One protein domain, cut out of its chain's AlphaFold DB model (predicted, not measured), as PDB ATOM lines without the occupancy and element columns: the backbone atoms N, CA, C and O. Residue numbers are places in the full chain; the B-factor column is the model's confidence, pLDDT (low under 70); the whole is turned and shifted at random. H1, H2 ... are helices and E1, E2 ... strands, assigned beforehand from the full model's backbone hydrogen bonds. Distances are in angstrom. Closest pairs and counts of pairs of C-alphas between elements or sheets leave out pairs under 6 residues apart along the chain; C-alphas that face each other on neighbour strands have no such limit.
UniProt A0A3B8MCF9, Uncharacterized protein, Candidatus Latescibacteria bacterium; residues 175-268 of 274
ATOM      1  N   GLN A 175     165.970 141.078 102.263       90.50
ATOM      2  CA  GLN A 175     164.598 141.575 102.141       90.50
ATOM      3  C   GLN A 175     164.223 141.784 100.670       90.50
ATOM      4  O   GLN A 175     165.053 142.214  99.871       90.50
ATOM      5  N   ALA A 176     162.976 141.483 100.309       91.62
ATOM      6  CA  ALA A 176     162.432 141.710  98.969       91.62
ATOM      7  C   ALA A 176     160.957 142.135  99.031       91.62
ATOM      8  O   ALA A 176     160.350 142.122 100.099       91.62
ATOM      9  N   ASP A 177     160.394 142.510  97.880       91.75
ATOM     10  CA  ASP A 177     158.954 142.738  97.690       91.75
ATOM     11  C   ASP A 177     158.329 143.679  98.728       91.75
ATOM     12  O   ASP A 177     157.274 143.389  99.287       91.75
ATOM     13  N   ILE A 178     158.987 144.805  99.014       93.81
ATOM     14  CA  ILE A 178     158.444 145.782  99.961       93.81
ATOM     15  C   ILE A 178     157.126 146.334  99.402       93.81
ATOM     16  O   ILE A 178     157.067 146.854  98.281       93.81
ATOM     17  N   ARG A 179     156.059 146.215 100.190       95.25
ATOM     18  CA  ARG A 179     154.708 146.688  99.884       95.25
ATOM     19  C   ARG A 179     154.207 147.548 101.029       95.25
ATOM     20  O   ARG A 179     154.329 147.172 102.187       95.25
ATOM     21  N   LEU A 180     153.622 148.690 100.700       96.50
ATOM     22  CA  LEU A 180     152.902 149.506 101.670       96.50
ATOM     23  C   LEU A 180     151.584 148.809 102.044       96.50
ATOM     24  O   LEU A 180     150.905 148.279 101.160       96.50
ATOM     25  N   VAL A 181     151.242 148.816 103.331       97.81
ATOM     26  CA  VAL A 181     149.908 148.452 103.822       97.81
ATOM     27  C   VAL A 181     148.980 149.641 103.599       97.81
ATOM     28  O   VAL A 181     149.348 150.779 103.895       97.81
ATOM     29  N   THR A 182     147.786 149.395 103.074       98.06
ATOM     30  CA  THR A 182     146.862 150.458 102.653       98.06
ATOM     31  C   THR A 182     145.499 150.362 103.331       98.06
ATOM     32  O   THR A 182     145.159 149.372 103.975       98.06
ATOM     33  N   CYS A 183     144.696 151.409 103.201       97.50
ATOM     34  CA  CYS A 183     143.250 151.334 103.359       97.50
ATOM     35  C   CYS A 183     142.618 150.776 102.071       97.50
ATOM     36  O   CYS A 183     143.271 150.682 101.027       97.50
ATOM     37  N   LYS A 184     141.332 150.426 102.123       95.75
ATOM     38  CA  LYS A 184     140.558 149.922 100.973       95.75
ATOM     39  C   LYS A 184     140.625 150.814  99.729       95.75
ATOM     40  O   LYS A 184     140.620 150.305  98.612       95.75
ATOM     41  N   ASP A 185     140.707 152.129  99.914       95.25
ATOM     42  CA  ASP A 185     140.817 153.123  98.838       95.25
ATOM     43  C   ASP A 185     142.239 153.260  98.251       95.25
ATOM     44  O   ASP A 185     142.460 154.037  97.321       95.25
ATOM     45  N   GLY A 186     143.206 152.501  98.774       95.25
ATOM     46  CA  GLY A 186     144.604 152.516  98.352       95.25
ATOM     47  C   GLY A 186     145.468 153.572  99.044       95.25
ATOM     48  O   GLY A 186     146.672 153.621  98.782       95.25
ATOM     49  N   THR A 187     144.911 154.399  99.932       97.25
ATOM     50  CA  THR A 187     145.712 155.336 100.732       97.25
ATOM     51  C   THR A 187     146.601 154.589 101.737       97.25
ATOM     52  O   THR A 187     146.277 153.466 102.126       97.25
ATOM     53  N   PRO A 188     147.748 155.156 102.158       97.00
ATOM     54  CA  PRO A 188     148.606 154.530 103.162       97.00
ATOM     55  C   PRO A 188     147.860 154.266 104.473       97.00
ATOM     56  O   PRO A 188     147.240 155.175 105.023       97.00
ATOM     57  N   TYR A 189     147.995 153.058 105.020       96.88
ATOM     58  CA  TYR A 189     147.553 152.778 106.379       96.88
ATOM     59  C   TYR A 189     148.531 153.412 107.373       96.88
ATOM     60  O   TYR A 189     149.728 153.097 107.378       96.88
ATOM     61  N   VAL A 190     148.018 154.311 108.214       96.56
ATOM     62  CA  VAL A 190     148.789 155.011 109.246       96.56
ATOM     63  C   VAL A 190     148.180 154.724 110.608       96.56
ATOM     64  O   VAL A 190     146.996 154.962 110.832       96.56
ATOM     65  N   GLN A 191     149.013 154.252 111.531       94.94
ATOM     66  CA  GLN A 191     148.641 154.037 112.927       94.94
ATOM     67  C   GLN A 191     149.814 154.442 113.819       94.94
ATOM     68  O   GLN A 191     150.958 154.098 113.515       94.94
ATOM     69  N   ASP A 192     149.531 155.182 114.893       94.56
ATOM     70  CA  ASP A 192     150.514 155.659 115.878       94.56
ATOM     71  C   ASP A 192     151.683 156.455 115.263       94.56
ATOM     72  O   ASP A 192     152.839 156.297 115.651       94.56
ATOM     73  N   ASP A 193     151.383 157.301 114.269       96.00
ATOM     74  CA  ASP A 193     152.355 158.070 113.471       96.00
ATOM     75  C   ASP A 193     153.339 157.203 112.664       96.00
ATOM     76  O   ASP A 193     154.436 157.643 112.299       96.00
ATOM     77  N   ARG A 194     152.965 155.950 112.374       97.75
ATOM     78  CA  ARG A 194     153.794 155.000 111.626       97.75
ATOM     79  C   ARG A 194     153.118 154.571 110.337       97.75
ATOM     80  O   ARG A 194     151.926 154.270 110.305       97.75
ATOM     81  N   LEU A 195     153.924 154.507 109.284       97.81
ATOM     82  CA  LEU A 195     153.610 153.803 108.049       97.81
ATOM     83  C   LEU A 195     153.901 152.319 108.242       97.81
ATOM     84  O   LEU A 195     154.907 151.964 108.858       97.81
ATOM     85  N   TRP A 196     153.048 151.470 107.683       98.06
ATOM     86  CA  TRP A 196     153.149 150.021 107.811       98.06
ATOM     87  C   TRP A 196     153.466 149.382 106.470       98.06
ATOM     88  O   TRP A 196     152.922 149.761 105.435       98.06
ATOM     89  N   PHE A 197     154.351 148.396 106.490       97.00
ATOM     90  CA  PHE A 197     154.854 147.740 105.298       97.00
ATOM     91  C   PHE A 197     154.945 146.238 105.503       97.00
ATOM     92  O   PHE A 197     155.259 145.735 106.583       97.00
ATOM     93  N   LEU A 198     154.742 145.531 104.407       96.25
ATOM     94  CA  LEU A 198     155.045 144.126 104.257       96.25
ATOM     95  C   LEU A 198     156.317 143.966 103.433       96.25
ATOM     96  O   LEU A 198     156.610 144.779 102.559       96.25
ATOM     97  N   PHE A 199     157.078 142.915 103.707       94.88
ATOM     98  CA  PHE A 199     158.258 142.555 102.929       94.88
ATOM     99  C   PHE A 199     158.554 141.065 103.057       94.88
ATOM    100  O   PHE A 199     158.271 140.444 104.077       94.88
ATOM    101  N   THR A 200     159.152 140.480 102.035       92.75
ATOM    102  CA  THR A 200     159.640 139.103 102.078       92.75
ATOM    103  C   THR A 200     160.935 139.057 102.888       92.75
ATOM    104  O   THR A 200     161.927 139.660 102.473       92.75
ATOM    105  N   THR A 201     160.976 138.314 104.000       90.56
ATOM    106  CA  THR A 201     162.245 137.905 104.624       90.56
ATOM    107  C   THR A 201     162.813 136.739 103.819       90.56
ATOM    108  O   THR A 201     162.133 135.742 103.557       90.56
ATOM    109  N   ARG A 202     164.046 136.870 103.334       85.00
ATOM    110  CA  ARG A 202     164.653 135.859 102.465       85.00
ATOM    111  C   ARG A 202     165.262 134.735 103.305       85.00
ATOM    112  O   ARG A 202     166.147 134.979 104.127       85.00
ATOM    113  N   GLY A 203     164.786 133.516 103.064       79.81
ATOM    114  CA  GLY A 203     165.416 132.272 103.499       79.81
ATOM    115  C   GLY A 203     166.401 131.738 102.456       79.81
ATOM    116  O   GLY A 203     166.740 132.426 101.490       79.81
ATOM    117  N   TRP A 204     166.852 130.498 102.650       81.81
ATOM    118  CA  TRP A 204     167.803 129.842 101.745       81.81
ATOM    119  C   TRP A 204     167.190 129.521 100.374       81.81
ATOM    120  O   TRP A 204     167.814 129.755  99.339       81.81
ATOM    121  N   LYS A 205     165.943 129.042 100.363       83.69
ATOM    122  CA  LYS A 205     165.127 128.826  99.162       83.69
ATOM    123  C   LYS A 205     163.833 129.630  99.226       83.69
ATOM    124  O   LYS A 205     163.511 130.238 100.245       83.69
ATOM    125  N   THR A 206     163.078 129.627  98.133       79.19
ATOM    126  CA  THR A 206     161.798 130.338  98.052       79.19
ATOM    127  C   THR A 206     160.789 129.798  99.064       79.19
ATOM    128  O   THR A 206     160.101 130.565  99.716       79.19
ATOM    129  N   GLU A 207     160.763 128.490  99.292       81.44
ATOM    130  CA  GLU A 207     159.927 127.857 100.311       81.44
ATOM    131  C   GLU A 207     160.399 128.098 101.757       81.44
ATOM    132  O   GLU A 207     159.718 127.694 102.693       81.44
ATOM    133  N   HIS A 208     161.533 128.776 101.960       86.69
ATOM    134  CA  HIS A 208     162.090 129.112 103.278       86.69
ATOM    135  C   HIS A 208     161.892 130.584 103.662       86.69
ATOM    136  O   HIS A 208     162.324 131.013 104.731       86.69
ATOM    137  N   THR A 209     161.307 131.395 102.782       88.69
ATOM    138  CA  THR A 209     161.048 132.819 103.050       88.69
ATOM    139  C   THR A 209     159.884 133.001 104.016       88.69
ATOM    140  O   THR A 209     159.093 132.083 104.154       88.69
ATOM    141  N   THR A 210     159.701 134.170 104.635       90.00
ATOM    142  CA  THR A 210     158.456 134.493 105.370       90.00
ATOM    143  C   THR A 210     157.957 135.897 105.059       90.00
ATOM    144  O   THR A 210     158.730 136.754 104.629       90.00
ATOM    145  N   GLN A 211     156.667 136.154 105.284       93.44
ATOM    146  CA  GLN A 211     156.095 137.488 105.135       93.44
ATOM    147  C   GLN A 211     156.385 138.310 106.393       93.44
ATOM    148  O   GLN A 211     155.724 138.156 107.414       93.44
ATOM    149  N   GLY A 212     157.387 139.179 106.329       94.56
ATOM    150  CA  GLY A 212     157.714 140.132 107.380       94.56
ATOM    151  C   GLY A 212     156.797 141.353 107.369       94.56
ATOM    152  O   GLY A 212     156.268 141.744 106.324       94.56
ATOM    153  N   VAL A 213     156.663 141.966 108.544       95.81
ATOM    154  CA  VAL A 213     155.984 143.244 108.777       95.81
ATOM    155  C   VAL A 213     156.999 144.219 109.362       95.81
ATOM    156  O   VAL A 213     157.687 143.891 110.332       95.81
ATOM    157  N   PHE A 214     157.114 145.409 108.782       95.31
ATOM    158  CA  PHE A 214     157.857 146.498 109.404       95.31
ATOM    159  C   PHE A 214     157.018 147.766 109.449       95.31
ATOM    160  O   PHE A 214     156.139 147.985 108.618       95.31
ATOM    161  N   SER A 215     157.314 148.613 110.420       97.12
ATOM    162  CA  SER A 215     156.713 149.929 110.551       97.12
ATOM    163  C   SER A 215     157.803 150.999 110.525       97.12
ATOM    164  O   SER A 215     158.946 150.748 110.917       97.12
ATOM    165  N   LEU A 216     157.468 152.206 110.082       97.44
ATOM    166  CA  LEU A 216     158.390 153.336 110.012       97.44
ATOM    167  C   LEU A 216     157.688 154.593 110.507       97.44
ATOM    168  O   LEU A 216     156.682 154.997 109.926       97.44
ATOM    169  N   ASN A 217     158.252 155.253 111.518       97.50
ATOM    170  CA  ASN A 217     157.936 156.658 111.756       97.50
ATOM    171  C   ASN A 217     158.794 157.509 110.799       97.50
ATOM    172  O   ASN A 217     160.022 157.523 110.953       97.50
ATOM    173  N   PRO A 218     158.198 158.187 109.799       94.44
ATOM    174  CA  PRO A 218     158.965 158.900 108.780       94.44
ATOM    175  C   PRO A 218     159.623 160.175 109.319       94.44
ATOM    176  O   PRO A 218     160.672 160.568 108.818       94.44
ATOM    177  N   SER A 219     159.051 160.796 110.355       95.56
ATOM    178  CA  SER A 219     159.581 162.021 110.964       95.56
ATOM    179  C   SER A 219     160.871 161.773 111.748       95.56
ATOM    180  O   SER A 219     161.728 162.649 111.810       95.56
ATOM    181  N   LEU A 220     161.008 160.586 112.347       94.81
ATOM    182  CA  LEU A 220     162.169 160.196 113.157       94.81
ATOM    183  C   LEU A 220     163.135 159.245 112.436       94.81
ATOM    184  O   LEU A 220     164.208 158.973 112.963       94.81
ATOM    185  N   PHE A 221     162.752 158.729 111.265       94.75
ATOM    186  CA  PHE A 221     163.438 157.625 110.586       94.75
ATOM    187  C   PHE A 221     163.718 156.444 111.537       94.75
ATOM    188  O   PHE A 221     164.851 156.005 111.722       94.75
ATOM    189  N   ASP A 222     162.653 155.940 112.161       95.69
ATOM    190  CA  ASP A 222     162.690 154.841 113.137       95.69
ATOM    191  C   ASP A 222     162.023 153.583 112.551       95.69
ATOM    192  O   ASP A 222     160.815 153.395 112.741       95.69
ATOM    193  N   PRO A 223     162.744 152.750 111.773       94.00
ATOM    194  CA  PRO A 223     162.222 151.491 111.255       94.00
ATOM    195  C   PRO A 223     162.195 150.414 112.344       94.00
ATOM    196  O   PRO A 223     163.159 150.231 113.086       94.00
ATOM    197  N   ARG A 224     161.107 149.643 112.405       95.06
ATOM    198  CA  ARG A 224     160.947 148.533 113.351       95.06
ATOM    199  C   ARG A 224     160.448 147.294 112.649       95.06
ATOM    200  O   ARG A 224     159.512 147.369 111.863       95.06
ATOM    201  N   PHE A 225     161.051 146.158 112.968       94.75
ATOM    202  CA  PHE A 225     160.516 144.864 112.582       94.75
ATOM    203  C   PHE A 225     159.448 144.444 113.594       94.75
ATOM    204  O   PHE A 225     159.756 144.246 114.765       94.75
ATOM    205  N   GLU A 226     158.207 144.340 113.131       95.25
ATOM    206  CA  GLU A 226     157.029 144.148 113.987       95.25
ATOM    207  C   GLU A 226     156.639 142.675 114.115       95.25
ATOM    208  O   GLU A 226     155.957 142.275 115.056       95.25
ATOM    209  N   GLY A 227     157.095 141.841 113.181       93.81
ATOM    210  CA  GLY A 227     156.874 140.405 113.225       93.81
ATOM    211  C   GLY A 227     156.668 139.810 111.846       93.81
ATOM    212  O   GLY A 227     157.166 140.316 110.840       93.81
ATOM    213  N   VAL A 228     155.941 138.698 111.817       93.31
ATOM    214  CA  VAL A 228     155.671 137.928 110.605       93.31
ATOM    215  C   VAL A 228     154.188 137.598 110.492       93.31
ATOM    216  O   VAL A 228     153.507 137.413 111.500       93.31
ATOM    217  N   ILE A 229     153.710 137.485 109.257       92.81
ATOM    218  CA  ILE A 229     152.396 136.944 108.913       92.81
ATOM    219  C   ILE A 229     152.611 135.554 108.319       92.81
ATOM    220  O   ILE A 229     153.515 135.331 107.514       92.81
ATOM    221  N   VAL A 230     151.781 134.611 108.746       91.31
ATOM    222  CA  VAL A 230     151.735 133.244 108.225       91.31
ATOM    223  C   VAL A 230     150.282 132.886 107.964       91.31
ATOM    224  O   VAL A 230     149.387 133.397 108.636       91.31
ATOM    225  N   PHE A 231     150.052 132.023 106.986       89.38
ATOM    226  CA  PHE A 231     148.722 131.739 106.456       89.38
ATOM    227  C   PHE A 231     148.334 130.292 106.742       89.38
ATOM    228  O   PHE A 231     149.157 129.397 106.591       89.38
ATOM    229  N   ASP A 232     147.092 130.054 107.144       89.56
ATOM    230  CA  ASP A 232     146.495 128.717 107.156       89.56
ATOM    231  C   ASP A 232     145.491 128.659 106.004       89.56
ATOM    232  O   ASP A 232     144.720 129.599 105.819       89.56
ATOM    233  N   MET A 233     145.535 127.592 105.211       87.38
ATOM    234  CA  MET A 233     144.613 127.377 104.086       87.38
ATOM    235  C   MET A 233     143.488 126.415 104.492       87.38
ATOM    236  O   MET A 233     143.107 125.540 103.718       87.38
ATOM    237  N   ASP A 234     143.024 126.541 105.736       89.31
ATOM    238  CA  ASP A 234     142.041 125.669 106.385       89.31
ATOM    239  C   ASP A 234     142.446 124.184 106.442       89.31
ATOM    240  O   ASP A 234     141.603 123.287 106.480       89.31
ATOM    241  N   ASP A 235     143.750 123.900 106.485       89.50
ATOM    242  CA  ASP A 235     144.287 122.537 106.593       89.50
ATOM    243  C   ASP A 235     145.156 122.325 107.842       89.50
ATOM    244  O   ASP A 235     145.755 121.259 108.030       89.50
ATOM    245  N   GLY A 236     145.220 123.334 108.714       91.75
ATOM    246  CA  GLY A 236     145.939 123.269 109.975       91.75
ATOM    247  C   GLY A 236     147.451 123.388 109.813       91.75
ATOM    248  O   GLY A 236     148.187 122.917 110.689       91.75
ATOM    249  N   LYS A 237     147.945 123.973 108.713       91.56
ATOM    250  CA  LYS A 237     149.372 124.247 108.504       91.56
ATOM    251  C   LYS A 237     149.649 125.735 108.318       91.56
ATOM    252  O   LYS A 237     149.153 126.365 107.392       91.56
ATOM    253  N   LEU A 238     150.580 126.246 109.120       91.44
ATOM    254  CA  LEU A 238     151.107 127.603 109.008       91.44
ATOM    255  C   LEU A 238     152.086 127.706 107.838       91.44
ATOM    256  O   LEU A 238     153.213 127.219 107.917       91.44
ATOM    257  N   ARG A 239     151.674 128.369 106.768       87.94
ATOM    258  CA  ARG A 239     152.411 128.552 105.521       87.94
ATOM    259  C   ARG A 239     152.978 129.950 105.365       87.94
ATOM    260  O   ARG A 239     152.498 130.927 105.935       87.94
ATOM    261  N   ASN A 240     154.021 130.011 104.557       84.25
ATOM    262  CA  ASN A 240     154.859 131.169 104.330       84.25
ATOM    263  C   ASN A 240     154.657 131.771 102.936       84.25
ATOM    264  O   ASN A 240     155.613 131.945 102.183       84.25
ATOM    265  N   ASP A 241     153.413 132.074 102.579       88.19
ATOM    266  CA  ASP A 241     153.163 132.848 101.364       88.19
ATOM    267  C   ASP A 241     153.709 134.272 101.516       88.19
ATOM    268  O   ASP A 241     153.755 134.819 102.618       88.19
ATOM    269  N   ILE A 242     154.184 134.847 100.415       89.62
ATOM    270  CA  ILE A 242     154.970 136.089 100.404       89.62
ATOM    271  C   ILE A 242     154.542 137.006  99.258       89.62
ATOM    272  O   ILE A 242     153.686 136.659  98.445       89.62
ATOM    273  N   GLY A 243     155.132 138.202  99.188       90.75
ATOM    274  CA  GLY A 243     154.738 139.211  98.205       90.75
ATOM    275  C   GLY A 243     153.307 139.707  98.426       90.75
ATOM    276  O   GLY A 243     152.650 140.143  97.482       90.75
ATOM    277  N   THR A 244     152.822 139.615  99.667       92.62
ATOM    278  CA  THR A 244     151.455 139.969 100.034       92.62
ATOM    279  C   THR A 244     151.244 141.471  99.917       92.62
ATOM    280  O   THR A 244     152.043 142.268 100.412       92.62
ATOM    281  N   HIS A 245     150.123 141.865  99.321       94.88
ATOM    282  CA  HIS A 245     149.543 143.175  99.576       94.88
ATOM    283  C   HIS A 245     148.412 143.019 100.589       94.88
ATOM    284  O   HIS A 245     147.534 142.175 100.409       94.88
ATOM    285  N   LEU A 246     148.457 143.816 101.653       96.25
ATOM    286  CA  LEU A 246     147.495 143.806 102.748       96.25
ATOM    287  C   LEU A 246     146.857 145.185 102.843       96.25
ATOM    288  O   LEU A 246     147.569 146.191 102.831       96.25
ATOM    289  N   TYR A 247     145.538 145.212 102.975       97.06
ATOM    290  CA  TYR A 247     144.786 146.429 103.213       97.06
ATOM    291  C   TYR A 247     143.758 146.250 104.330       97.06
ATOM    292  O   TYR A 247     143.285 145.142 104.602       97.06
ATOM    293  N   TYR A 248     143.417 147.358 104.979       97.25
ATOM    294  CA  TYR A 248     142.341 147.426 105.957       97.25
ATOM    295  C   TYR A 248     141.044 147.888 105.278       97.25
ATOM    296  O   TYR A 248     140.992 148.972 104.695       97.25
ATOM    297  N   ASP A 249     140.014 147.044 105.333       96.69
ATOM    298  CA  ASP A 249     138.639 147.368 104.949       96.69
ATOM    299  C   ASP A 249     137.961 148.000 106.167       96.69
ATOM    300  O   ASP A 249     137.627 147.307 107.129       96.69
ATOM    301  N   ASP A 250     137.841 149.321 106.157       92.94
ATOM    302  CA  ASP A 250     137.300 150.128 107.246       92.94
ATOM    303  C   ASP A 250     135.786 149.954 107.411       92.94
ATOM    304  O   ASP A 250     135.303 149.884 108.543       92.94
ATOM    305  N   GLU A 251     135.056 149.799 106.304       94.88
ATOM    306  CA  GLU A 251     133.612 149.526 106.292       94.88
ATOM    307  C   GLU A 251     133.285 148.217 107.024       94.88
ATOM    308  O   GLU A 251     132.427 148.174 107.907       94.88
ATOM    309  N   GLU A 252     134.017 147.152 106.697       96.81
ATOM    310  CA  GLU A 252     133.803 145.812 107.256       96.81
ATOM    311  C   GLU A 252     134.698 145.507 108.472       96.81
ATOM    312  O   GLU A 252     134.621 144.433 109.069       96.81
ATOM    313  N   ARG A 253     135.572 146.450 108.840       95.19
ATOM    314  CA  ARG A 253     136.534 146.368 109.949       95.19
ATOM    315  C   ARG A 253     137.426 145.125 109.914       95.19
ATOM    316  O   ARG A 253     137.730 144.548 110.962       95.19
ATOM    317  N   GLN A 254     137.876 144.734 108.728       96.38
ATOM    318  CA  GLN A 254     138.657 143.515 108.523       96.38
ATOM    319  C   GLN A 254     139.924 143.755 107.707       96.38
ATOM    320  O   GLN A 254     139.976 144.593 106.810       96.38
ATOM    321  N   TRP A 255     140.950 142.966 108.007       95.25
ATOM    322  CA  TRP A 255     142.152 142.889 107.190       95.25
ATOM    323  C   TRP A 255     141.913 141.962 106.006       95.25
ATOM    324  O   TRP A 255     141.399 140.855 106.168       95.25
ATOM    325  N   ARG A 256     142.311 142.399 104.815       95.19
ATOM    326  CA  ARG A 256     142.217 141.615 103.582       95.19
ATOM    327  C   ARG A 256     143.544 141.678 102.849       95.19
ATOM    328  O   ARG A 256     144.245 142.684 102.908       95.19
ATOM    329  N   GLY A 257     143.893 140.618 102.135       92.38
ATOM    330  CA  GLY A 257     145.125 140.611 101.365       92.38
ATOM    331  C   GLY A 257     145.123 139.605 100.234       92.38
ATOM    332  O   GLY A 257     144.325 138.669 100.207       92.38
ATOM    333  N   TRP A 258     146.043 139.821  99.304       90.75
ATOM    334  CA  TRP A 258     146.334 138.912  98.203       90.75
ATOM    335  C   TRP A 258     147.817 138.590  98.253       90.75
ATOM    336  O   TRP A 258     148.640 139.499  98.374       90.75
ATOM    337  N   SER A 259     148.147 137.306  98.181       89.81
ATOM    338  CA  SER A 259     149.508 136.808  98.353       89.81
ATOM    339  C   SER A 259     149.924 135.937  97.178       89.81
ATOM    340  O   SER A 259     149.081 135.329  96.512       89.81
ATOM    341  N   CYS A 260     151.225 135.871  96.914       86.62
ATOM    342  CA  CYS A 260     151.769 134.902  95.980       86.62
ATOM    343  C   CYS A 260     151.964 133.572  96.710       86.62
ATOM    344  O   CYS A 260     152.728 133.487  97.675       86.62
ATOM    345  N   ASN A 261     151.300 132.525  96.218       83.25
ATOM    346  CA  ASN A 261     151.452 131.188  96.774       83.25
ATOM    347  C   ASN A 261     152.829 130.612  96.410       83.25
ATOM    348  O   ASN A 261     153.083 130.269  95.255       83.25
ATOM    349  N   PHE A 262     153.699 130.501  97.409       78.31
ATOM    350  CA  PHE A 262     155.003 129.832  97.300       78.31
ATOM    351  C   PHE A 262     155.124 128.646  98.253       78.31
ATOM    352  O   PHE A 262     155.960 127.762  98.068       78.31
ATOM    353  N   SER A 263     154.274 128.604  99.268       72.25
ATOM    354  CA  SER A 263     154.344 127.642 100.358       72.25
ATOM    355  C   SER A 263     153.940 126.212  99.973       72.25
ATOM    356  O   SER A 263     154.364 125.257 100.631       72.25
ATOM    357  N   THR A 264     153.168 126.036  98.893       77.25
ATOM    358  CA  THR A 264     152.770 124.711  98.369       77.25
ATOM    359  C   THR A 264     153.909 123.977  97.659       77.25
ATOM    360  O   THR A 264     153.875 122.749  97.563       77.25
ATOM    361  N   VAL A 265     154.970 124.684  97.246       77.81
ATOM    362  CA  VAL A 265     156.179 124.067  96.670       77.81
ATOM    363  C   VAL A 265     156.759 123.030  97.635       77.81
ATOM    364  O   VAL A 265     157.123 121.926  97.227       77.81
ATOM    365  N   ALA A 266     156.765 123.333  98.936       75.56
ATOM    366  CA  ALA A 266     157.280 122.424  99.954       75.56
ATOM    367  C   ALA A 266     156.299 121.322 100.389       75.56
ATOM    368  O   ALA A 266     156.672 120.450 101.174       75.56
ATOM    369  N   ASP A 267     155.063 121.328  99.886       77.56
ATOM    370  CA  ASP A 267     154.118 120.220 100.067       77.56
ATOM    371  C   ASP A 267     154.319 119.115  99.008       77.56
ATOM    372  O   ASP A 267     153.635 118.093  99.041       77.56
ATOM    373  N   GLY A 268     155.269 119.287  98.077       65.44
ATOM    374  CA  GLY A 268     155.551 118.329  97.002       65.44
ATOM    375  C   GLY A 268     154.500 118.318  95.886       65.44
ATOM    376  O   GLY A 268     154.588 117.509  94.962       65.44
TER     377      GLY A 268
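What this domain is: This is residues 175 to 268 of the 274 residues of an uncharacterized protein of Candidatus Latescibacteria bacterium (UniProt A0A3B8MCF9). What would one see first? A strongly twisted four-strand sheet, E1 to E4, has a hairpin of two strands, E5 and E6, packed on it through E5, which comes near E1, E2 and E3. The short helix H1 lies out at one end of the longest axis. What is it made of? The printed part has 94 residues, with six named strands and then one named helix, in the order E1 E2 E3 E4 E5 E6 H1; the class is mostly strand, and both sheets, E1 - E2 - E3 - E4 and E5 - E6, are antiparallel. How large is its outline? It is compact, with a radius of gyration of the C-alphas of 14.0 A and spans of 45 by 31 by 18 A.

How they stand to each other: How do the first four strands pair? E1, residues 175 to 180, E2, residues 194 to 201, E3, residues 210 to 217, and E4, residues 222 to 229, form a meander, each strand the antiparallel neighbour of the one before. N 179 and O 198 are 2.8 A apart between E1 and E2, N 197 and O 214 2.8 A between E2 and E3, and N 224 and O 215 2.8 A between E3 and E4. Where is the second sheet? E5, residues 242 to 249, and E6, residues 254 to 260, are an antiparallel hairpin, with N 247 and O 256 2.8 A apart. The closest C-alphas of E5 and E3 are those of Gln 211 and Ile 242, 5.1 A; of E5 and E2, those of Thr 200 and Ile 242, 5.8 A; E6 is apart from E1, E2, E3 and E4. What of the helix? H1, residues 263 to 267, is not on the four-strand sheet; its one O i to N i+4 pair is not within hydrogen-bond range, while 1 of 2 O i to N i+3 pairs is.

Where its parts are: Where does the first strand begin? C-alpha 175 of E1 stands at (164.598, 141.575, 102.141). How long are the longer strands? From first to last C-alpha, E3 measures 23.1 A, E4 21.1 A, E5 20.4 A, E2 20.3 A and E6 20.1 A. Where does H1 end? Its C-alpha 267 stands at (154.118, 120.220, 100.067).

The domain as a whole: How far does it reach? The two C-alphas farthest apart, those of Ser 219 and Gly 268, are 46.0 A apart. Is it continuous, and which links are long? The printed part has no cut; the links E1 to E2 and E4 to E5 are long, with 13 and 12 residues. Where is confidence low? The mean pLDDT of the printed part is 91.5, and residue 268 is under 70.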